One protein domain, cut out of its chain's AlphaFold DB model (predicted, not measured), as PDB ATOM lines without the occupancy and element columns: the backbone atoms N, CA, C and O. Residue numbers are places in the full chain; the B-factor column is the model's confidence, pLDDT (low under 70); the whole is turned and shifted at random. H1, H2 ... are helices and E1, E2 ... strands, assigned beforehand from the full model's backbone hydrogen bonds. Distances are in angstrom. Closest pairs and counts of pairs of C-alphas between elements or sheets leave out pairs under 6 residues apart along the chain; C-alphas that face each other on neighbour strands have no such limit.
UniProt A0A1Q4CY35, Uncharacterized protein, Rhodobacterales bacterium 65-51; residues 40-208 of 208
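AT A GLANCE: This is residues 40 to 208 of the 208 residues of an uncharacterized protein of Rhodobacterales bacterium 65-51 (UniProt A0A1Q4CY35). What is the shape? One twisted antiparallel sheet of six strands runs through the middle, with H2 packed along its edge strand E7, and H4, beside H5, packed on its part with E4 and E5. H1 and E2 lie toward one end of the long axis, and a long loop, residues 123 to 158, joins E7 to H2. What is it made of? The printed part has 169 residues with five named helices and seven named strands, in the order H1 E1 E2 E3 E4 E5 E6 E7 H2 H3 H4 H5; the class is mixed, helices and strands, with under half of the residues in named elements. How large is it? It is compact, with a radius of gyration of the C-alphas of 16.7 A and spans of 52 by 39 by 22 A.

HOW THE PARTS SIT: Which strands are neighbours? E5, residues 90 to 98, has E3, residues 76 to 80, and E4, residues 84 to 87, on one side and E6, residues 105 to 112, on the other side; within hydrogen-bond range are N 96 and O 79, N 84 and O 92, and N 93 and O 109, each 2.8 A apart. The edge strands E1, residues 57 to 61, and E7, residues 117 to 122, are neighbours of E3 and E6, with N 59 and O 78 at 2.9 A and N 110 and O 119 at 2.8 A. E4 E5 E6 E7 is a meander, each strand the antiparallel neighbour of the one before, linked as hairpins. Which helices are on the sheet? H2, residues 159 to 168, lies over E7 at a height of 9.7 A, along it at 19 degrees on the local plane; the closest C-alphas are those of Ala 118 and Val 159, 6.4 A. H4, residues 194 to 199, lies only just over E5, with 3 of its C-alphas falling there, at a height of 8.8 A; C-alphas 91 and 195 are closest, 5.9 A. H1, residues 42 to 46, and H5, residues 204 to 207, only graze the sheet. What else touches or stays apart? H4 and H5 touch, the C-alphas of Lys 197 and Ala 206 being closest at 4.3 A. H3, residues 179 to 182, is not on the sheet; E2, residues 72 to 74, pairs with no named strand and runs on into E3 at 66 degrees. Are the helix backbones whole? Every O i to N i+4 pair is within hydrogen-bond range in H1, H2 and H4; H3 and H5 are too short for one.

IN THESE COORDINATES: Where are the anchors? H1 begins at C-alpha 42, (101.005, 78.067, 99.522), and H5 ends at C-alpha 207, (122.419, 101.815, 107.238). Which elements are long? E5 is 26.6 A, E6 23.3 A, E7 17.0 A and H2 14.1 A from first to last C-alpha.

THE WHOLE: How far does it reach? The two C-alphas farthest apart, those of Arg 70 and Lys 156, are 52.7 A apart. Are there cuts or long links? The printed part has no cut; the links E7 to H2 and H3 to H4 are long. Where is confidence low? Residues 64 to 71, 100 to 103 and 130 to 137 have pLDDT under 70.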
ATOM      1  N   LYS A  40      95.501  80.008 104.456       85.50
ATOM      2  CA  LYS A  40      96.276  80.661 103.401       85.50
ATOM      3  C   LYS A  40      96.802  79.619 102.427       85.50
ATOM      4  O   LYS A  40      97.220  78.526 102.814       85.50
ATOM      5  N   THR A  41      96.796  79.976 101.150       86.19
ATOM      6  CA  THR A  41      97.377  79.162 100.080       86.19
ATOM      7  C   THR A  41      98.900  79.144 100.186       86.19
ATOM      8  O   THR A  41      99.525  80.074 100.700       86.19
ATOM      9  N   ARG A  42      99.537  78.122  99.606       83.31
ATOM     10  CA  ARG A  42     101.005  78.067  99.522       83.31
ATOM     11  C   ARG A  42     101.601  79.278  98.797       83.31
ATOM     12  O   ARG A  42     102.651  79.756  99.210       83.31
ATOM     13  N   ALA A  43     100.931  79.781  97.758       86.38
ATOM     14  CA  ALA A  43     101.359  80.978  97.032       86.38
ATOM     15  C   ALA A  43     101.403  82.215  97.948       86.38
ATOM     16  O   ALA A  43     102.376  82.960  97.929       86.38
ATOM     17  N   GLN A  44     100.400  82.387  98.814       87.25
ATOM     18  CA  GLN A  44     100.370  83.463  99.810       87.25
ATOM     19  C   GLN A  44     101.461  83.316 100.881       87.25
ATOM     20  O   GLN A  44     102.010  84.312 101.337       87.25
ATOM     21  N   LEU A  45     101.815  82.086 101.268       84.12
ATOM     22  CA  LEU A  45     102.884  81.842 102.245       84.12
ATOM     23  C   LEU A  45     104.279  82.186 101.723       84.12
ATOM     24  O   LEU A  45     105.162  82.472 102.528       84.12
ATOM     25  N   ILE A  46     104.498  82.140 100.410       87.00
ATOM     26  CA  ILE A  46     105.794  82.472  99.795       87.00
ATOM     27  C   ILE A  46     105.826  83.881  99.201       87.00
ATOM     28  O   ILE A  46     106.863  84.293  98.686       87.00
ATOM     29  N   ALA A  47     104.707  84.607  99.248       91.88
ATOM     30  CA  ALA A  47     104.657  85.979  98.778       91.88
ATOM     31  C   ALA A  47     105.638  86.853  99.585       91.88
ATOM     32  O   ALA A  47     105.788  86.642 100.798       91.88
ATOM     33  N   PRO A  48     106.317  87.813  98.930       94.19
ATOM     34  CA  PRO A  48     107.167  88.773  99.621       94.19
ATOM     35  C   PRO A  48     106.336  89.654 100.564       94.19
ATOM     36  O   PRO A  48     105.114  89.742 100.434       94.19
ATOM     37  N   ILE A  49     107.007  90.312 101.508       95.12
ATOM     38  CA  ILE A  49     106.374  91.324 102.363       95.12
ATOM     39  C   ILE A  49     105.809  92.471 101.507       95.12
ATOM     40  O   ILE A  49     106.516  93.012 100.654       95.12
ATOM     41  N   ASP A  50     104.550  92.856 101.735       96.69
ATOM     42  CA  ASP A  50     103.995  94.099 101.183       96.69
ATOM     43  C   ASP A  50     104.495  95.250 102.057       96.69
ATOM     44  O   ASP A  50     103.936  95.487 103.124       96.69
ATOM     45  N   LEU A  51     105.591  95.907 101.663       97.06
ATOM     46  CA  LEU A  51     106.181  97.038 102.385       97.06
ATOM     47  C   LEU A  51     105.882  98.350 101.656       97.06
ATOM     48  O   LEU A  51     106.270  98.541 100.502       97.06
ATOM     49  N   ARG A  52     105.251  99.292 102.358       98.00
ATOM     50  CA  ARG A  52     104.862 100.599 101.814       98.00
ATOM     51  C   ARG A  52     105.901 101.686 102.126       98.00
ATOM     52  O   ARG A  52     106.695 101.529 103.056       98.00
ATOM     53  N   PRO A  53     105.886 102.827 101.404       98.06
ATOM     54  CA  PRO A  53     106.848 103.916 101.616       98.06
ATOM     55  C   PRO A  53     106.859 104.523 103.028       98.06
ATOM     56  O   PRO A  53     107.886 105.034 103.462       98.06
ATOM     57  N   ASP A  54     105.746 104.452 103.763       98.00
ATOM     58  CA  ASP A  54     105.631 104.912 105.157       98.00
ATOM     59  C   ASP A  54     106.127 103.877 106.190       98.00
ATOM     60  O   ASP A  54     105.981 104.064 107.404       98.00
ATOM     61  N   GLY A  55     106.690 102.765 105.709       97.75
ATOM     62  CA  GLY A  55     107.167 101.643 106.508       97.75
ATOM     63  C   GLY A  55     106.060 100.746 107.059       97.75
ATOM     64  O   GLY A  55     106.370  99.796 107.779       97.75
ATOM     65  N   SER A  56     104.786 101.016 106.744       97.94
ATOM     66  CA  SER A  56     103.711 100.067 107.030       97.94
ATOM     67  C   SER A  56     103.883  98.807 106.192       97.94
ATOM     68  O   SER A  56     104.389  98.861 105.068       97.94
ATOM     69  N   PHE A  57     103.490  97.665 106.751       96.88
ATOM     70  CA  PHE A  57     103.654  96.391 106.071       96.88
ATOM     71  C   PHE A  57     102.559  95.383 106.388       96.88
ATOM     72  O   PHE A  57     101.909  95.467 107.433       96.88
ATOM     73  N   GLU A  58     102.427  94.395 105.510       95.25
ATOM     74  CA  GLU A  58     101.656  93.176 105.731       95.25
ATOM     75  C   GLU A  58     102.491  91.950 105.337       95.25
ATOM     76  O   GLU A  58     103.103  91.904 104.266       95.25
ATOM     77  N   VAL A  59     102.536  90.945 106.214       92.88
ATOM     78  CA  VAL A  59     103.208  89.673 105.942       92.88
ATOM     79  C   VAL A  59     102.433  88.511 106.547       92.88
ATOM     80  O   VAL A  59     102.047  88.522 107.712       92.88
ATOM     81  N   ILE A  60     102.219  87.474 105.747       90.50
ATOM     82  CA  ILE A  60     101.596  86.230 106.203       90.50
ATOM     83  C   ILE A  60     102.686  85.336 106.794       90.50
ATOM     84  O   ILE A  60     103.682  85.074 106.124       90.50
ATOM     85  N   VAL A  61     102.515  84.828 108.009       87.56
ATOM     86  CA  VAL A  61     103.494  83.984 108.708       87.56
ATOM     87  C   VAL A  61     102.867  82.656 109.135       87.56
ATOM     88  O   VAL A  61     101.781  82.612 109.705       87.56
ATOM     89  N   ASP A  62     103.561  81.555 108.853       84.06
ATOM     90  CA  ASP A  62     103.189  80.225 109.344       84.06
ATOM     91  C   ASP A  62     103.884  79.994 110.690       84.06
ATOM     92  O   ASP A  62     105.046  79.594 110.737       84.06
ATOM     93  N   ARG A  63     103.198  80.326 111.790       70.44
ATOM     94  CA  ARG A  63     103.721  80.134 113.155       70.44
ATOM     95  C   ARG A  63     103.320  78.808 113.788       70.44
ATOM     96  O   ARG A  63     103.941  78.392 114.761       70.44
ATOM     97  N   HIS A  64     102.294  78.148 113.259       65.56
ATOM     98  CA  HIS A  64     101.715  76.968 113.897       65.56
ATOM     99  C   HIS A  64     102.133  75.657 113.231       65.56
ATOM    100  O   HIS A  64     101.862  74.597 113.791       65.56
ATOM    101  N   GLY A  65     102.755  75.695 112.042       59.62
ATOM    102  CA  GLY A  65     103.098  74.488 111.279       59.62
ATOM    103  C   GLY A  65     101.874  73.618 110.959       59.62
ATOM    104  O   GLY A  65     102.004  72.444 110.596       59.62
ATOM    105  N   GLY A  66     100.672  74.176 111.140       57.88
ATOM    106  CA  GLY A  66      99.397  73.484 111.113       57.88
ATOM    107  C   GLY A  66      98.893  73.379 109.687       57.88
ATOM    108  O   GLY A  66      98.290  74.312 109.154       57.88
ATOM    109  N   LYS A  67      99.135  72.233 109.052       56.66
ATOM    110  CA  LYS A  67      98.570  71.926 107.733       56.66
ATOM    111  C   LYS A  67      97.061  71.711 107.858       56.66
ATOM    112  O   LYS A  67      96.630  70.876 108.649       56.66
ATOM    113  N   VAL A  68      96.268  72.394 107.033       54.56
ATOM    114  CA  VAL A  68      94.831  72.124 106.879       54.56
ATOM    115  C   VAL A  68      94.622  71.465 105.522       54.56
ATOM    116  O   VAL A  68      94.508  72.119 104.487       54.56
ATOM    117  N   GLY A  69      94.606  70.132 105.518       60.41
ATOM    118  CA  GLY A  69      94.377  69.344 104.305       60.41
ATOM    119  C   GLY A  69      95.442  69.545 103.217       60.41
ATOM    120  O   GLY A  69      96.610  69.807 103.501       60.41
ATOM    121  N   ARG A  70      95.045  69.349 101.951       56.47
ATOM    122  CA  ARG A  70      95.945  69.395 100.782       56.47
ATOM    123  C   ARG A  70      96.174  70.800 100.205       56.47
ATOM    124  O   ARG A  70      97.094  70.947  99.408       56.47
ATOM    125  N   GLU A  71      95.396  71.812 100.597       63.38
ATOM    126  CA  GLU A  71      95.349  73.099  99.873       63.38
ATOM    127  C   GLU A  71      95.680  74.349 100.707       63.38
ATOM    128  O   GLU A  71      95.898  75.414 100.126       63.38
ATOM    129  N   GLY A  72      95.812  74.251 102.036       70.00
ATOM    130  CA  GLY A  72      96.115  75.428 102.851       70.00
ATOM    131  C   GLY A  72      96.789  75.158 104.192       70.00
ATOM    132  O   GLY A  72      96.883  74.029 104.674       70.00
ATOM    133  N   VAL A  73      97.293  76.232 104.789       77.31
ATOM    134  CA  VAL A  73      97.928  76.238 106.113       77.31
ATOM    135  C   VAL A  73      97.242  77.303 106.956       77.31
ATOM    136  O   VAL A  73      96.881  78.360 106.430       77.31
ATOM    137  N   ILE A  74      97.052  77.034 108.249       78.50
ATOM    138  CA  ILE A  74      96.639  78.081 109.188       78.50
ATOM    139  C   ILE A  74      97.826  79.010 109.368       78.50
ATOM    140  O   ILE A  74      98.851  78.619 109.921       78.50
ATOM    141  N   ALA A  75      97.671  80.239 108.896       84.56
ATOM    142  CA  ALA A  75      98.698  81.249 109.013       84.56
ATOM    143  C   ALA A  75      98.140  82.521 109.635       84.56
ATOM    144  O   ALA A  75      96.966  82.871 109.497       84.56
ATOM    145  N   GLU A  76      99.025  83.213 110.326       86.06
ATOM    146  CA  GLU A  76      98.779  84.507 110.926       86.06
ATOM    147  C   GLU A  76      99.139  85.593 109.912       86.06
ATOM    148  O   GLU A  76     100.013  85.407 109.067       86.06
ATOM    149  N   THR A  77      98.462  86.738 109.968       88.75
ATOM    150  CA  THR A  77      98.910  87.923 109.227       88.75
ATOM    151  C   THR A  77      99.438  88.940 110.224       88.75
ATOM    152  O   THR A  77      98.717  89.365 111.128       88.75
ATOM    153  N   LEU A  78     100.710  89.292 110.072       91.75
ATOM    154  CA  LEU A  78     101.384  90.311 110.855       91.75
ATOM    155  C   LEU A  78     101.348  91.629 110.085       91.75
ATOM    156  O   LEU A  78     101.673  91.685 108.899       91.75
ATOM    157  N   HIS A  79     100.979  92.688 110.787       94.62
ATOM    158  CA  HIS A  79     100.799  94.019 110.232       94.62
ATOM    159  C   HIS A  79     101.681  95.018 110.968       94.62
ATOM    160  O   HIS A  79     101.661  95.075 112.198       94.62
ATOM    161  N   GLY A  80     102.384  95.871 110.234       96.19
ATOM    162  CA  GLY A  80     102.995  97.088 110.762       96.19
ATOM    163  C   GLY A  80     102.190  98.304 110.327       96.19
ATOM    164  O   GLY A  80     101.943  98.492 109.139       96.19
ATOM    165  N   LYS A  81     101.776  99.162 111.261       97.50
ATOM    166  CA  LYS A  81     101.217 100.479 110.907       97.50
ATOM    167  C   LYS A  81     102.325 101.426 110.433       97.50
ATOM    168  O   LYS A  81     103.507 101.127 110.579       97.50
ATOM    169  N   ALA A  82     101.926 102.572 109.882       98.25
ATOM    170  CA  ALA A  82     102.847 103.630 109.479       98.25
ATOM    171  C   ALA A  82     103.814 103.979 110.617       98.25
ATOM    172  O   ALA A  82     103.404 104.103 111.781       98.25
ATOM    173  N   ILE A  83     105.090 104.138 110.281       98.56
ATOM    174  CA  ILE A  83     106.111 104.495 111.259       98.56
ATOM    175  C   ILE A  83     105.925 105.956 111.657       98.56
ATOM    176  O   ILE A  83     105.656 106.826 110.829       98.56
ATOM    177  N   ARG A  84     106.081 106.237 112.948       98.19
ATOM    178  CA  ARG A  84     106.007 107.588 113.497       98.19
ATOM    179  C   ARG A  84     107.386 108.083 113.887       98.19
ATOM    180  O   ARG A  84     108.127 107.400 114.594       98.19
ATOM    181  N   ASN A  85     107.687 109.307 113.476       98.12
ATOM    182  CA  ASN A  85     108.817 110.054 113.995       98.12
ATOM    183  C   ASN A  85     108.513 110.532 115.428       98.12
ATOM    184  O   ASN A  85     107.487 111.171 115.657       98.12
ATOM    185  N   LEU A  86     109.398 110.228 116.382       97.31
ATOM    186  CA  LEU A  86     109.283 110.632 117.791       97.31
ATOM    187  C   LEU A  86     110.236 111.783 118.172       97.31
ATOM    188  O   LEU A  86     110.258 112.200 119.329       97.31
ATOM    189  N   GLY A  87     111.007 112.303 117.214       97.81
ATOM    190  CA  GLY A  87     112.035 113.323 117.434       97.81
ATOM    191  C   GLY A  87     113.370 112.752 117.934       97.81
ATOM    192  O   GLY A  87     113.462 111.608 118.375       97.81
ATOM    193  N   GLY A  88     114.434 113.550 117.831       97.38
ATOM    194  CA  GLY A  88     115.754 113.226 118.387       97.38
ATOM    195  C   GLY A  88     116.445 111.979 117.816       97.38
ATOM    196  O   GLY A  88     117.337 111.448 118.466       97.38
ATOM    197  N   GLY A  89     116.059 111.478 116.640       98.19
ATOM    198  CA  GLY A  89     116.582 110.212 116.104       98.19
ATOM    199  C   GLY A  89     115.813 108.979 116.570       98.19
ATOM    200  O   GLY A  89     116.350 107.877 116.514       98.19
ATOM    201  N   ARG A  90     114.582 109.142 117.074       98.56
ATOM    202  CA  ARG A  90     113.752 108.040 117.566       98.56
ATOM    203  C   ARG A  90     112.543 107.831 116.674       98.56
ATOM    204  O   ARG A  90     111.923 108.785 116.196       98.56
ATOM    205  N   THR A  91     112.178 106.571 116.483       98.62
ATOM    206  CA  THR A  91     110.968 106.185 115.756       98.62
ATOM    207  C   THR A  91     110.161 105.168 116.547       98.62
ATOM    208  O   THR A  91     110.688 104.468 117.414       98.62
ATOM    209  N   GLY A  92     108.858 105.128 116.279       98.06
ATOM    210  CA  GLY A  92     107.937 104.182 116.891       98.06
ATOM    211  C   GLY A  92     107.001 103.579 115.857       98.06
ATOM    212  O   GLY A  92     106.557 104.266 114.937       98.06
ATOM    213  N   GLN A  93     106.664 102.306 116.022       98.19
ATOM    214  CA  GLN A  93     105.739 101.607 115.143       98.19
ATOM    215  C   GLN A  93     104.852 100.653 115.936       98.19
ATOM    216  O   GLN A  93     105.318  99.904 116.790       98.19
ATOM    217  N   LYS A  94     103.555 100.665 115.624       97.44
ATOM    218  CA  LYS A  94     102.622  99.641 116.090       97.44
ATOM    219  C   LYS A  94     102.708  98.437 115.161       97.44
ATOM    220  O   LYS A  94     102.459  98.578 113.964       97.44
ATOM    221  N   ILE A  95     102.993  97.279 115.730       95.62
ATOM    222  CA  ILE A  95     102.933  95.978 115.071       95.62
ATOM    223  C   ILE A  95     101.752  95.228 115.678       95.62
ATOM    224  O   ILE A  95     101.539  95.304 116.886       95.62
ATOM    225  N   TYR A  96     100.954  94.542 114.873       92.94
ATOM    226  CA  TYR A  96      99.871  93.724 115.397       92.94
ATOM    227  C   TYR A  96      99.627  92.481 114.561       92.94
ATOM    228  O   TYR A  96      99.796  92.467 113.343       92.94
ATOM    229  N   SER A  97      99.207  91.440 115.257       89.19
ATOM    230  CA  SER A  97      98.776  90.177 114.692       89.19
ATOM    231  C   SER A  97      97.269  90.166 114.502       89.19
ATOM    232  O   SER A  97      96.529  90.487 115.436       89.19
ATOM    233  N   SER A  98      96.802  89.758 113.326       79.31
ATOM    234  CA  SER A  98      95.430  89.284 113.167       79.31
ATOM    235  C   SER A  98      95.433  87.754 113.188       79.31
ATOM    236  O   SER A  98      95.770  87.121 112.181       79.31
ATOM    237  N   TYR A  99      95.059  87.175 114.330       70.06
ATOM    238  CA  TYR A  99      94.755  85.752 114.479       70.06
ATOM    239  C   TYR A  99      93.234  85.556 114.610       70.06
ATOM    240  O   TYR A  99      92.528  86.437 115.096       70.06
ATOM    241  N   ALA A 100      92.708  84.436 114.113       56.25
ATOM    242  CA  ALA A 100      91.268  84.185 114.070       56.25
ATOM    243  C   ALA A 100      90.736  83.975 115.481       56.25
ATOM    244  O   ALA A 100      91.338  83.246 116.266       56.25
ATOM    245  N   CYS A 101      89.576  84.567 115.759       58.47
ATOM    246  CA  CYS A 101      88.792  84.335 116.972       58.47
ATOM    247  C   CYS A 101      89.513  84.617 118.299       58.47
ATOM    248  O   CYS A 101      88.958  84.272 119.327       58.47
ATOM    249  N   SER A 102      90.696  85.232 118.306       63.06
ATOM    250  CA  SER A 102      91.366  85.773 119.493       63.06
ATOM    251  C   SER A 102      91.645  87.241 119.228       63.06
ATOM    252  O   SER A 102      92.057  87.584 118.115       63.06
ATOM    253  N   GLY A 103      91.420  88.125 120.200       66.88
ATOM    254  CA  GLY A 103      91.743  89.530 119.977       66.88
ATOM    255  C   GLY A 103      93.216  89.687 119.575       66.88
ATOM    256  O   GLY A 103      94.083  88.941 120.034       66.88
ATOM    257  N   GLY A 104      93.492  90.611 118.652       78.69
ATOM    258  CA  GLY A 104      94.831  90.772 118.086       78.69
ATOM    259  C   GLY A 104      95.891  91.018 119.161       78.69
ATOM    260  O   GLY A 104      95.619  91.648 120.183       78.69
ATOM    261  N   ILE A 105      97.105  90.520 118.927       88.38
ATOM    262  CA  ILE A 105      98.256  90.809 119.787       88.38
ATOM    263  C   ILE A 105      98.937  92.050 119.229       88.38
ATOM    264  O   ILE A 105      99.455  92.017 118.111       88.38
ATOM    265  N   GLU A 106      98.940  93.139 119.991       94.31
ATOM    266  CA  GLU A 106      99.636  94.370 119.628       94.31
ATOM    267  C   GLU A 106     101.001  94.471 120.312       94.31
ATOM    268  O   GLU A 106     101.193  94.060 121.457       94.31
ATOM    269  N   ARG A 107     101.951  95.086 119.612       96.12
ATOM    270  CA  ARG A 107     103.314  95.355 120.059       96.12
ATOM    271  C   ARG A 107     103.748  96.737 119.599       96.12
ATOM    272  O   ARG A 107     103.394  97.207 118.518       96.12
ATOM    273  N   LEU A 108     104.536  97.394 120.433       97.94
ATOM    274  CA  LEU A 108     105.173  98.661 120.140       97.94
ATOM    275  C   LEU A 108     106.653  98.423 119.865       97.94
ATOM    276  O   LEU A 108     107.401  98.066 120.770       97.94
ATOM    277  N   LEU A 109     107.075  98.662 118.631       98.31
ATOM    278  CA  LEU A 109     108.480  98.758 118.270       98.31
ATOM    279  C   LEU A 109     108.947 100.197 118.502       98.31
ATOM    280  O   LEU A 109     108.370 101.132 117.952       98.31
ATOM    281  N   PHE A 110     109.985 100.372 119.313       98.62
ATOM    282  CA  PHE A 110     110.663 101.642 119.550       98.62
ATOM    283  C   PHE A 110     112.129 101.509 119.145       98.62
ATOM    284  O   PHE A 110     112.806 100.566 119.557       98.62
ATOM    285  N   VAL A 111     112.618 102.454 118.345       98.62
ATOM    286  CA  VAL A 111     113.962 102.409 117.758       98.62
ATOM    287  C   VAL A 111     114.684 103.723 118.006       98.62
ATOM    288  O   VAL A 111     114.153 104.792 117.708       98.62
ATOM    289  N   ASP A 112     115.913 103.624 118.505       98.62
ATOM    290  CA  ASP A 112     116.883 104.710 118.567       98.62
ATOM    291  C   ASP A 112     117.875 104.568 117.404       98.62
ATOM    292  O   ASP A 112     118.788 103.735 117.411       98.62
ATOM    293  N   CYS A 113     117.678 105.395 116.381       98.56
ATOM    294  CA  CYS A 113     118.455 105.372 115.149       98.56
ATOM    295  C   CYS A 113     119.906 105.825 115.346       98.56
ATOM    296  O   CYS A 113     120.776 105.445 114.563       98.56
ATOM    297  N   ASN A 114     120.179 106.614 116.386       98.19
ATOM    298  CA  ASN A 114     121.519 107.114 116.678       98.19
ATOM    299  C   ASN A 114     122.337 106.084 117.458       98.19
ATOM    300  O   ASN A 114     123.518 105.898 117.173       98.19
ATOM    301  N   ALA A 115     121.704 105.396 118.411       97.81
ATOM    302  CA  ALA A 115     122.360 104.403 119.260       97.81
ATOM    303  C   ALA A 115     122.417 102.991 118.645       97.81
ATOM    304  O   ALA A 115     123.062 102.113 119.210       97.81
ATOM    305  N   LEU A 116     121.761 102.760 117.497       97.38
ATOM    306  CA  LEU A 116     121.553 101.425 116.914       97.38
ATOM    307  C   LEU A 116     120.812 100.468 117.851       97.38
ATOM    308  O   LEU A 116     120.994  99.254 117.791       97.38
ATOM    309  N   GLU A 117     119.918 100.995 118.677       98.19
ATOM    310  CA  GLU A 117     119.171 100.207 119.647       98.19
ATOM    311  C   GLU A 117     117.696 100.127 119.270       98.19
ATOM    312  O   GLU A 117     117.115 101.074 118.744       98.19
ATOM    313  N   ALA A 118     117.064  99.007 119.605       98.38
ATOM    314  CA  ALA A 118     115.627  98.842 119.476       98.38
ATOM    315  C   ALA A 118     115.064  98.039 120.653       98.38
ATOM    316  O   ALA A 118     115.794  97.327 121.353       98.38
ATOM    317  N   ILE A 119     113.765  98.188 120.882       98.38
ATOM    318  CA  ILE A 119     112.980  97.377 121.811       98.38
ATOM    319  C   ILE A 119     111.575  97.190 121.252       98.38
ATOM    320  O   ILE A 119     110.957  98.122 120.738       98.38
ATOM    321  N   ALA A 120     111.069  95.977 121.384       98.12
ATOM    322  CA  ALA A 120     109.680  95.631 121.158       98.12
ATOM    323  C   ALA A 120     109.001  95.434 122.515       98.12
ATOM    324  O   ALA A 120     109.460  94.602 123.290       98.12
ATOM    325  N   VAL A 121     107.928  96.167 122.811       97.94
ATOM    326  CA  VAL A 121     107.136  96.008 124.043       97.94
ATOM    327  C   VAL A 121     105.746  95.511 123.683       97.94
ATOM    328  O   VAL A 121     105.072  96.111 122.847       97.94
ATOM    329  N   ASP A 122     105.308  94.427 124.307       96.56
ATOM    330  CA  ASP A 122     103.988  93.864 124.060       96.56
ATOM    331  C   ASP A 122     102.915  94.692 124.759       96.56
ATOM    332  O   ASP A 122     103.090  95.149 125.892       96.56
ATOM    333  N   GLY A 123     101.786  94.872 124.077       95.44
ATOM    334  CA  GLY A 123     100.578  95.390 124.694       95.44
ATOM    335  C   GLY A 123     100.108  94.488 125.833       95.44
ATOM    336  O   GLY A 123     100.514  93.329 125.954       95.44
ATOM    337  N   ILE A 124      99.189  95.009 126.636       94.06
ATOM    338  CA  ILE A 124      98.523  94.248 127.699       94.06
ATOM    339  C   ILE A 124      97.020  94.204 127.440       94.06
ATOM    340  O   ILE A 124      96.500  94.997 126.652       94.06
ATOM    341  N   TYR A 125      96.338  93.263 128.082       90.38
ATOM    342  CA  TYR A 125      94.884  93.157 128.025       90.38
ATOM    343  C   TYR A 125      94.229  94.459 128.498       90.38
ATOM    344  O   TYR A 125      94.650  95.046 129.497       90.38
ATOM    345  N   ASP A 126      93.203  94.904 127.775       85.81
ATOM    346  CA  ASP A 126      92.335  95.984 128.239       85.81
ATOM    347  C   ASP A 126      91.299  95.385 129.208       85.81
ATOM    348  O   ASP A 126      90.478  94.577 128.773       85.81
ATOM    349  N   PRO A 127      91.329  95.721 130.512       80.69
ATOM    350  CA  PRO A 127      90.395  95.164 131.486       80.69
ATOM    351  C   PRO A 127      88.948  95.619 131.249       80.69
ATOM    352  O   PRO A 127      88.028  95.006 131.783       80.69
ATOM    353  N   GLU A 128      88.738  96.682 130.466       80.56
ATOM    354  CA  GLU A 128      87.408  97.170 130.088       80.56
ATOM    355  C   GLU A 128      86.866  96.460 128.840       80.56
ATOM    356  O   GLU A 128      85.676  96.569 128.531       80.56
ATOM    357  N   ALA A 129      87.707  95.713 128.116       74.94
ATOM    358  CA  ALA A 129      87.252  94.919 126.987       74.94
ATOM    359  C   ALA A 129      86.442  93.727 127.505       74.94
ATOM    360  O   ALA A 129      86.983  92.799 128.100       74.94
ATOM    361  N   ILE A 130      85.130  93.748 127.263       64.94
ATOM    362  CA  ILE A 130      84.244  92.629 127.585       64.94
ATOM    363  C   ILE A 130      84.627  91.452 126.672       64.94
ATOM    364  O   ILE A 130      84.447  91.565 125.455       64.94
ATOM    365  N   PRO A 131      85.137  90.325 127.206       62.81
ATOM    366  CA  PRO A 131      85.401  89.149 126.391       62.81
ATOM    367  C   PRO A 131      84.064  88.602 125.888       62.81
ATOM    368  O   PRO A 131      83.239  88.100 126.654       62.81
ATOM    369  N   LEU A 132      83.816  88.729 124.587       58.25
ATOM    370  CA  LEU A 132      82.622  88.172 123.963       58.25
ATOM    371  C   LEU A 132      82.818  86.660 123.799       58.25
ATOM    372  O   LEU A 132      83.616  86.214 122.982       58.25
ATOM    373  N   GLY A 133      82.087  85.864 124.582       55.47
ATOM    374  CA  GLY A 133      81.933  84.427 124.327       55.47
ATOM    375  C   GLY A 133      83.146  83.541 124.640       55.47
ATOM    376  O   GLY A 133      83.330  82.534 123.966       55.47
ATOM    377  N   GLY A 134      83.965  83.877 125.646       55.91
ATOM    378  CA  GLY A 134      85.105  83.036 126.057       55.91
ATOM    379  C   GLY A 134      86.326  83.123 125.135       55.91
ATOM    380  O   GLY A 134      87.249  82.323 125.254       55.91
ATOM    381  N   VAL A 135      86.327  84.097 124.229       58.69
ATOM    382  CA  VAL A 135      87.481  84.488 123.426       58.69
ATOM    383  C   VAL A 135      88.405  85.370 124.265       58.69
ATOM    384  O   VAL A 135      87.949  86.361 124.841       58.69
ATOM    385  N   ASP A 136      89.699  85.039 124.304       61.81
ATOM    386  CA  ASP A 136      90.712  85.884 124.938       61.81
ATOM    387  C   ASP A 136      90.682  87.294 124.328       61.81
ATOM    388  O   ASP A 136      90.786  87.477 123.106       61.81
ATOM    389  N   ALA A 137      90.533  88.304 125.192       69.62
ATOM    390  CA  ALA A 137      90.648  89.701 124.795       69.62
ATOM    391  C   ALA A 137      92.039  89.938 124.185       69.62
ATOM    392  O   ALA A 137      93.028  89.379 124.636       69.62
ATOM    393  N   GLY A 138      92.143  90.741 123.132       80.56
ATOM    394  CA  GLY A 138      93.445  91.030 122.528       80.56
ATOM    395  C   GLY A 138      94.341  91.822 123.472       80.56
ATOM    396  O   GLY A 138      93.868  92.420 124.443       80.56
ATOM    397  N   THR A 139      95.634  91.883 123.167       90.19
ATOM    398  CA  THR A 139      96.515  92.837 123.843       90.19
ATOM    399  C   THR A 139      96.533  94.154 123.084       90.19
ATOM    400  O   THR A 139      96.506  94.183 121.858       90.19
ATOM    401  N   SER A 140      96.596  95.270 123.805       93.00
ATOM    402  CA  SER A 140      96.590  96.605 123.212       93.00
ATOM    403  C   SER A 140      97.785  97.413 123.686       93.00
ATOM    404  O   SER A 140      98.061  97.505 124.887       93.00
ATOM    405  N   ILE A 141      98.487  98.058 122.749       95.56
ATOM    406  CA  ILE A 141      99.564  98.985 123.126       95.56
ATOM    407  C   ILE A 141      99.016 100.284 123.724       95.56
ATOM    408  O   ILE A 141      99.740 100.995 124.420       95.56
ATOM    409  N   ALA A 142      97.731 100.586 123.515       94.31
ATOM    410  CA  ALA A 142      97.103 101.748 124.134       94.31
ATOM    411  C   ALA A 142      97.115 101.640 125.666       94.31
ATOM    412  O   ALA A 142      97.194 102.659 126.339       94.31
ATOM    413  N   MET A 143      97.101 100.418 126.211       96.00
ATOM    414  CA  MET A 143      97.112 100.168 127.655       96.00
ATOM    415  C   MET A 143      98.488 100.351 128.305       96.00
ATOM    416  O   MET A 143      98.574 100.555 129.513       96.00
ATOM    417  N   ILE A 144      99.572 100.316 127.524       96.88
ATOM    418  CA  ILE A 144     100.936 100.560 128.027       96.88
ATOM    419  C   ILE A 144     101.411 101.993 127.762       96.88
ATOM    420  O   ILE A 144     102.348 102.445 128.416       96.88
ATOM    421  N   GLN A 145     100.768 102.724 126.846       96.56
ATOM    422  CA  GLN A 145     101.123 104.095 126.469       96.56
ATOM    423  C   GLN A 145     100.298 105.150 127.220       96.56
ATOM    424  O   GLN A 145      99.109 104.971 127.474       96.56
ATOM    425  N   TYR A 146     100.913 106.293 127.535       93.62
ATOM    426  CA  TYR A 146     100.214 107.455 128.093       93.62
ATOM    427  C   TYR A 146      99.060 107.904 127.163       93.62
ATOM    428  O   TYR A 146      99.266 107.964 125.947       93.62
ATOM    429  N   PRO A 147      97.870 108.266 127.687       94.94
ATOM    430  CA  PRO A 147      97.560 108.494 129.102       94.94
ATOM    431  C   PRO A 147      97.129 107.265 129.910       94.94
ATOM    432  O   PRO A 147      97.073 107.371 131.129       94.94
ATOM    433  N   LYS A 148      96.823 106.122 129.284       95.19
ATOM    434  CA  LYS A 148      96.341 104.940 130.024       95.19
ATOM    435  C   LYS A 148      97.472 104.185 130.733       95.19
ATOM    436  O   LYS A 148      97.280 103.680 131.832       95.19
ATOM    437  N   GLY A 149      98.643 104.112 130.104       95.50
ATOM    438  CA  GLY A 149      99.819 103.411 130.611       95.50
ATOM    439  C   GLY A 149     101.011 104.317 130.916       95.50
ATOM    440  O   GLY A 149     100.950 105.545 130.831       95.50
ATOM    441  N   HIS A 150     102.125 103.684 131.282       97.25
ATOM    442  CA  HIS A 150     103.300 104.362 131.840       97.25
ATOM    443  C   HIS A 150     104.350 104.757 130.795       97.25
ATOM    444  O   HIS A 150     105.257 105.535 131.097       97.25
ATOM    445  N   LEU A 151     104.260 104.237 129.568       97.06
ATOM    446  CA  LEU A 151     105.187 104.596 128.501       97.06
ATOM    447  C   LEU A 151     104.817 105.951 127.909       97.06
ATOM    448  O   LEU A 151     103.774 106.123 127.276       97.06
ATOM    449  N   ARG A 152     105.730 106.905 128.068       95.75
ATOM    450  CA  ARG A 152     105.674 108.211 127.422       95.75
ATOM    451  C   ARG A 152     106.941 108.421 126.612       95.75
ATOM    452  O   ARG A 152     108.048 108.338 127.140       95.75
ATOM    453  N   PHE A 153     106.759 108.727 125.335       94.88
ATOM    454  CA  PHE A 153     107.861 109.006 124.429       94.88
ATOM    455  C   PHE A 153     108.087 110.506 124.319       94.88
ATOM    456  O   PHE A 153     107.149 111.297 124.223       94.88
ATOM    457  N   THR A 154     109.355 110.875 124.352       94.50
ATOM    458  CA  THR A 154     109.877 112.212 124.102       94.50
ATOM    459  C   THR A 154     111.105 112.065 123.208       94.50
ATOM    460  O   THR A 154     111.662 110.972 123.098       94.50
ATOM    461  N   GLU A 155     111.594 113.162 122.638       94.94
ATOM    462  CA  GLU A 155     112.825 113.168 121.832       94.94
ATOM    463  C   GLU A 155     114.079 112.687 122.597       94.94
ATOM    464  O   GLU A 155     115.091 112.345 121.983       94.94
ATOM    465  N   LYS A 156     114.015 112.667 123.938       96.31
ATOM    466  CA  LYS A 156     115.096 112.245 124.845       96.31
ATOM    467  C   LYS A 156     114.915 110.828 125.381       96.31
ATOM    468  O   LYS A 156     115.774 110.357 126.121       96.31
ATOM    469  N   THR A 157     113.800 110.170 125.062       97.56
ATOM    470  CA  THR A 157     113.534 108.812 125.537       97.56
ATOM    471  C   THR A 157     114.560 107.855 124.935       97.56
ATOM    472  O   THR A 157     114.734 107.824 123.719       97.56
ATOM    473  N   THR A 158     115.235 107.072 125.774       98.25
ATOM    474  CA  THR A 158     116.202 106.050 125.342       98.25
ATOM    475  C   THR A 158     115.606 104.654 125.437       98.25
ATOM    476  O   THR A 158     114.642 104.425 126.171       98.25
ATOM    477  N   VAL A 159     116.207 103.682 124.747       98.38
ATOM    478  CA  VAL A 159     115.734 102.297 124.840       98.38
ATOM    479  C   VAL A 159     115.870 101.747 126.262       98.38
ATOM    480  O   VAL A 159     114.946 101.108 126.761       98.38
ATOM    481  N   ALA A 160     116.962 102.072 126.960       98.44
ATOM    482  CA  ALA A 160     117.153 101.694 128.360       98.44
ATOM    483  C   ALA A 160     116.055 102.252 129.287       98.44
ATOM    484  O   ALA A 160     115.629 101.570 130.218       98.44
ATOM    485  N   GLN A 161     115.555 103.467 129.034       98.44
ATOM    486  CA  GLN A 161     114.432 104.026 129.796       98.44
ATOM    487  C   GLN A 161     113.123 103.281 129.513       98.44
ATOM    488  O   GLN A 161     112.382 102.985 130.450       98.44
ATOM    489  N   VAL A 162     112.849 102.947 128.248       98.56
ATOM    490  CA  VAL A 162     111.673 102.143 127.869       98.56
ATOM    491  C   VAL A 162     111.732 100.772 128.540       98.56
ATOM    492  O   VAL A 162     110.749 100.340 129.137       98.56
ATOM    493  N   GLU A 163     112.897 100.125 128.514       98.62
ATOM    494  CA  GLU A 163     113.147  98.853 129.189       98.62
ATOM    495  C   GLU A 163     112.938  98.955 130.707       98.62
ATOM    496  O   GLU A 163     112.261  98.113 131.296       98.62
ATOM    497  N   ALA A 164     113.471  99.997 131.348       98.50
ATOM    498  CA  ALA A 164     113.310 100.207 132.784       98.50
ATOM    499  C   ALA A 164     111.833 100.377 133.179       98.50
ATOM    500  O   ALA A 164     111.394  99.798 134.175       98.50
ATOM    501  N   ILE A 165     111.050 101.120 132.386       98.38
ATOM    502  CA  ILE A 165     109.602 101.260 132.596       98.38
ATOM    503  C   ILE A 165     108.906  99.910 132.388       98.38
ATOM    504  O   ILE A 165     108.110  99.504 133.233       98.38
ATOM    505  N   ALA A 166     109.237  99.188 131.314       98.25
ATOM    506  CA  ALA A 166     108.658  97.880 131.030       98.25
ATOM    507  C   ALA A 166     108.908  96.883 132.172       98.25
ATOM    508  O   ALA A 166     107.961  96.289 132.678       98.25
ATOM    509  N   ARG A 167     110.149  96.780 132.667       98.31
ATOM    510  CA  ARG A 167     110.499  95.943 133.829       98.31
ATOM    511  C   ARG A 167     109.741  96.358 135.087       98.31
ATOM    512  O   ARG A 167     109.167  95.504 135.756       98.31
ATOM    513  N   LYS A 168     109.713  97.660 135.403       98.31
ATOM    514  CA  LYS A 168     109.049  98.197 136.603       98.31
ATOM    515  C   LYS A 168     107.553  97.876 136.640       98.31
ATOM    516  O   LYS A 168     107.015  97.643 137.717       98.31
ATOM    517  N   HIS A 169     106.894  97.882 135.484       97.38
ATOM    518  CA  HIS A 169     105.448  97.686 135.369       97.38
ATOM    519  C   HIS A 169     105.050  96.294 134.854       97.38
ATOM    520  O   HIS A 169     103.874  96.059 134.592       97.38
ATOM    521  N   GLY A 170     106.007  95.368 134.727       96.69
ATOM    522  CA  GLY A 170     105.744  93.987 134.318       96.69
ATOM    523  C   GLY A 170     105.322  93.823 132.853       96.69
ATOM    524  O   GLY A 170     104.673  92.836 132.518       96.69
ATOM    525  N   TYR A 171     105.665  94.764 131.972       97.38
ATOM    526  CA  TYR A 171     105.404  94.628 130.538       97.38
ATOM    527  C   TYR A 171     106.401  93.651 129.917       97.38
ATOM    528  O   TYR A 171     107.607  93.749 130.154       97.38
ATOM    529  N   ARG A 172     105.914  92.720 129.090       97.12
ATOM    530  CA  ARG A 172     106.788  91.829 128.319       97.12
ATOM    531  C   ARG A 172     107.457  92.629 127.202       97.12
ATOM    532  O   ARG A 172     106.805  93.425 126.530       97.12
ATOM    533  N   PHE A 173     108.752  92.424 127.001       97.38
ATOM    534  CA  PHE A 173     109.503  93.088 125.939       97.38
ATOM    535  C   PHE A 173     110.636  92.202 125.415       97.38
ATOM    536  O   PHE A 173     111.041  91.244 126.073       97.38
ATOM    537  N   SER A 174     111.168  92.555 124.246       97.38
ATOM    538  CA  SER A 174     112.362  91.957 123.645       97.38
ATOM    539  C   SER A 174     113.305  93.044 123.127       97.38
ATOM    540  O   SER A 174     112.863  94.019 122.516       97.38
ATOM    541  N   ARG A 175     114.612  92.868 123.356       97.12
ATOM    542  CA  ARG A 175     115.680  93.647 122.695       97.12
ATOM    543  C   ARG A 175     116.117  93.009 121.376       97.12
ATOM    544  O   ARG A 175     116.683  93.689 120.528       97.12
ATOM    545  N   ASP A 176     115.814  91.728 121.196       95.75
ATOM    546  CA  ASP A 176     115.995  91.024 119.936       95.75
ATOM    547  C   ASP A 176     114.751  91.222 119.065       95.75
ATOM    548  O   ASP A 176     113.798  90.438 119.093       95.75
ATOM    549  N   VAL A 177     114.749  92.334 118.334       93.94
ATOM    550  CA  VAL A 177     113.653  92.738 117.442       93.94
ATOM    551  C   VAL A 177     113.667  92.012 116.090       93.94
ATOM    552  O   VAL A 177     112.767  92.239 115.283       93.94
ATOM    553  N   TYR A 178     114.666  91.159 115.834       90.75
ATOM    554  CA  TYR A 178     114.763  90.345 114.617       90.75
ATOM    555  C   TYR A 178     114.229  88.928 114.815       90.75
ATOM    556  O   TYR A 178     113.705  88.357 113.862       90.75
ATOM    557  N   SER A 179     114.268  88.406 116.047       85.12
ATOM    558  CA  SER A 179     113.809  87.051 116.384       85.12
ATOM    559  C   SER A 179     112.430  86.669 115.823       85.12
ATOM    560  O   SER A 179     112.230  85.533 115.393       85.12
ATOM    561  N   ASP A 180     111.482  87.613 115.749       77.12
ATOM    562  CA  ASP A 180     110.151  87.371 115.171       77.12
ATOM    563  C   ASP A 180     110.172  87.070 113.661       77.12
ATOM    564  O   ASP A 180     109.211  86.501 113.136       77.12
ATOM    565  N   TYR A 181     111.239  87.471 112.971       82.88
ATOM    566  CA  TYR A 181     111.401  87.419 111.521       82.88
ATOM    567  C   TYR A 181     112.498  86.447 111.069       82.88
ATOM    568  O   TYR A 181     112.536  86.097 109.891       82.88
ATOM    569  N   ASP A 182     113.371  85.977 111.962       83.44
ATOM    570  CA  ASP A 182     114.525  85.141 111.596       83.44
ATOM    571  C   ASP A 182     114.129  83.812 110.941       83.44
ATOM    572  O   ASP A 182     114.812  83.322 110.035       83.44
ATOM    573  N   THR A 183     112.983  83.262 111.344       79.56
ATOM    574  CA  THR A 183     112.410  82.035 110.768       79.56
ATOM    575  C   THR A 183     111.741  82.259 109.409       79.56
ATOM    576  O   THR A 183     111.421  81.296 108.711       79.56
ATOM    577  N   LEU A 184     111.545  83.515 108.999       83.44
ATOM    578  CA  LEU A 184     110.977  83.862 107.703       83.44
ATOM    579  C   LEU A 184     112.062  83.861 106.622       83.44
ATOM    580  O   LEU A 184     113.225  84.190 106.869       83.44
ATOM    581  N   SER A 185     111.662  83.544 105.388       85.19
ATOM    582  CA  SER A 185     112.508  83.741 104.208       85.19
ATOM    583  C   SER A 185     112.925  85.205 104.081       85.19
ATOM    584  O   SER A 185     112.130  86.089 104.393       85.19
ATOM    585  N   GLU A 186     114.111  85.469 103.534       85.69
ATOM    586  CA  GLU A 186     114.675  86.822 103.407       85.69
ATOM    587  C   GLU A 186     113.698  87.845 102.802       85.69
ATOM    588  O   GLU A 186     113.483  88.900 103.388       85.69
ATOM    589  N   ALA A 187     112.993  87.484 101.723       88.50
ATOM    590  CA  ALA A 187     111.998  88.334 101.055       88.50
ATOM    591  C   ALA A 187     110.768  88.710 101.913       88.50
ATOM    592  O   ALA A 187     109.904  89.465 101.472       88.50
ATOM    593  N   LYS A 188     110.657  88.161 103.126       90.25
ATOM    594  CA  LYS A 188     109.565  88.395 104.081       90.25
ATOM    595  C   LYS A 188     110.046  89.038 105.378       90.25
ATOM    596  O   LYS A 188     109.224  89.350 106.237       90.25
ATOM    597  N   ARG A 189     111.361  89.201 105.549       91.44
ATOM    598  CA  ARG A 189     111.932  89.786 106.760       91.44
ATOM    599  C   ARG A 189     111.695  91.286 106.743       91.44
ATOM    600  O   ARG A 189     112.172  91.994 105.859       91.44
ATOM    601  N   TYR A 190     110.957  91.765 107.733       94.44
ATOM    602  CA  TYR A 190     110.835  93.192 107.973       94.44
ATOM    603  C   TYR A 190     112.122  93.714 108.620       94.44
ATOM    604  O   TYR A 190     112.672  93.066 109.507       94.44
ATOM    605  N   ASN A 191     112.596  94.886 108.191       95.81
ATOM    606  CA  ASN A 191     113.713  95.570 108.836       95.81
ATOM    607  C   ASN A 191     113.176  96.488 109.951       95.81
ATOM    608  O   ASN A 191     112.564  97.512 109.637       95.81
ATOM    609  N   PRO A 192     113.440  96.201 111.240       96.75
ATOM    610  CA  PRO A 192     112.957  97.021 112.349       96.75
ATOM    611  C   PRO A 192     113.450  98.476 112.302       96.75
ATOM    612  O   PRO A 192     112.801  99.360 112.850       96.75
ATOM    613  N   TYR A 193     114.563  98.753 111.617       97.88
ATOM    614  CA  TYR A 193     115.146 100.090 111.477       97.88
ATOM    615  C   TYR A 193     114.635 100.850 110.243       97.88
ATOM    616  O   TYR A 193     115.154 101.921 109.927       97.88
ATOM    617  N   GLN A 194     113.591 100.364 109.558       98.00
ATOM    618  CA  GLN A 194     113.003 101.036 108.391       98.00
ATOM    619  C   GLN A 194     112.653 102.510 108.671       98.00
ATOM    620  O   GLN A 194     112.856 103.377 107.823       98.00
ATOM    621  N   GLY A 195     112.215 102.824 109.894       98.06
ATOM    622  CA  GLY A 195     111.930 104.193 110.327       98.06
ATOM    623  C   GLY A 195     113.133 105.129 110.264       98.06
ATOM    624  O   GLY A 195     112.982 106.311 109.959       98.06
ATOM    625  N   CYS A 196     114.332 104.603 110.509       98.69
ATOM    626  CA  CYS A 196     115.563 105.372 110.439       98.69
ATOM    627  C   CYS A 196     115.865 105.799 109.003       98.69
ATOM    628  O   CYS A 196     116.230 106.945 108.788       98.69
ATOM    629  N   LYS A 197     115.620 104.934 108.009       98.25
ATOM    630  CA  LYS A 197     115.763 105.290 106.586       98.25
ATOM    631  C   LYS A 197     114.791 106.387 106.160       98.25
ATOM    632  O   LYS A 197     115.160 107.258 105.384       98.25
ATOM    633  N   ILE A 198     113.563 106.339 106.677       98.25
ATOM    634  CA  ILE A 198     112.495 107.276 106.307       98.25
ATOM    635  C   ILE A 198     112.717 108.656 106.939       98.25
ATOM    636  O   ILE A 198     112.596 109.668 106.255       98.25
ATOM    637  N   PHE A 199     113.025 108.714 108.239       98.50
ATOM    638  CA  PHE A 199     113.032 109.975 108.997       98.50
ATOM    639  C   PHE A 199     114.424 110.499 109.365       98.50
ATOM    640  O   PHE A 199     114.555 111.677 109.685       98.50
ATOM    641  N   TYR A 200     115.450 109.645 109.348       98.12
ATOM    642  CA  TYR A 200     116.805 109.957 109.816       98.12
ATOM    643  C   TYR A 200     117.875 109.343 108.896       98.12
ATOM    644  O   TYR A 200     118.691 108.542 109.367       98.12
ATOM    645  N   PRO A 201     117.887 109.677 107.591       98.25
ATOM    646  CA  PRO A 201     118.685 108.974 106.581       98.25
ATOM    647  C   PRO A 201     120.201 109.008 106.834       98.25
ATOM    648  O   PRO A 201     120.910 108.095 106.421       98.25
ATOM    649  N   ASP A 202     120.694 110.008 107.567       98.12
ATOM    650  CA  ASP A 202     122.118 110.146 107.903       98.12
ATOM    651  C   ASP A 202     122.527 109.382 109.175       98.12
ATOM    652  O   ASP A 202     123.713 109.289 109.509       98.12
ATOM    653  N   SER A 203     121.560 108.827 109.911       98.19
ATOM    654  CA  SER A 203     121.819 108.105 111.158       98.19
ATOM    655  C   SER A 203     122.482 106.744 110.906       98.19
ATOM    656  O   SER A 203     122.263 106.117 109.864       98.19
ATOM    657  N   PRO A 204     123.239 106.206 111.880       97.94
ATOM    658  CA  PRO A 204     123.716 104.827 111.820       97.94
ATOM    659  C   PRO A 204     122.591 103.815 111.552       97.94
ATOM    660  O   PRO A 204     122.781 102.879 110.778       97.94
ATOM    661  N   GLY A 205     121.411 104.018 112.148       97.12
ATOM    662  CA  GLY A 205     120.248 103.144 111.986       97.12
ATOM    663  C   GLY A 205     119.737 103.055 110.552       97.12
ATOM    664  O   GLY A 205     119.267 101.998 110.149       97.12
ATOM    665  N   ALA A 206     119.883 104.110 109.748       97.56
ATOM    666  CA  ALA A 206     119.471 104.084 108.345       97.56
ATOM    667  C   ALA A 206     120.318 103.131 107.477       97.56
ATOM    668  O   ALA A 206     119.878 102.726 106.404       97.56
ATOM    669  N   LYS A 207     121.510 102.738 107.943       96.50
ATOM    670  CA  LYS A 207     122.419 101.815 107.238       96.50
ATOM    671  C   LYS A 207     122.162 100.339 107.562       96.50
ATOM    672  O   LYS A 207     122.862  99.480 107.027       96.50
ATOM    673  N   ARG A 208     121.221 100.051 108.465       90.19
ATOM    674  CA  ARG A 208     120.794  98.690 108.816       90.19
ATOM    675  C   ARG A 208     119.815  98.116 107.803       90.19
ATOM    676  O   ARG A 208     119.192  98.876 107.030       90.19
TER     677      ARG A 208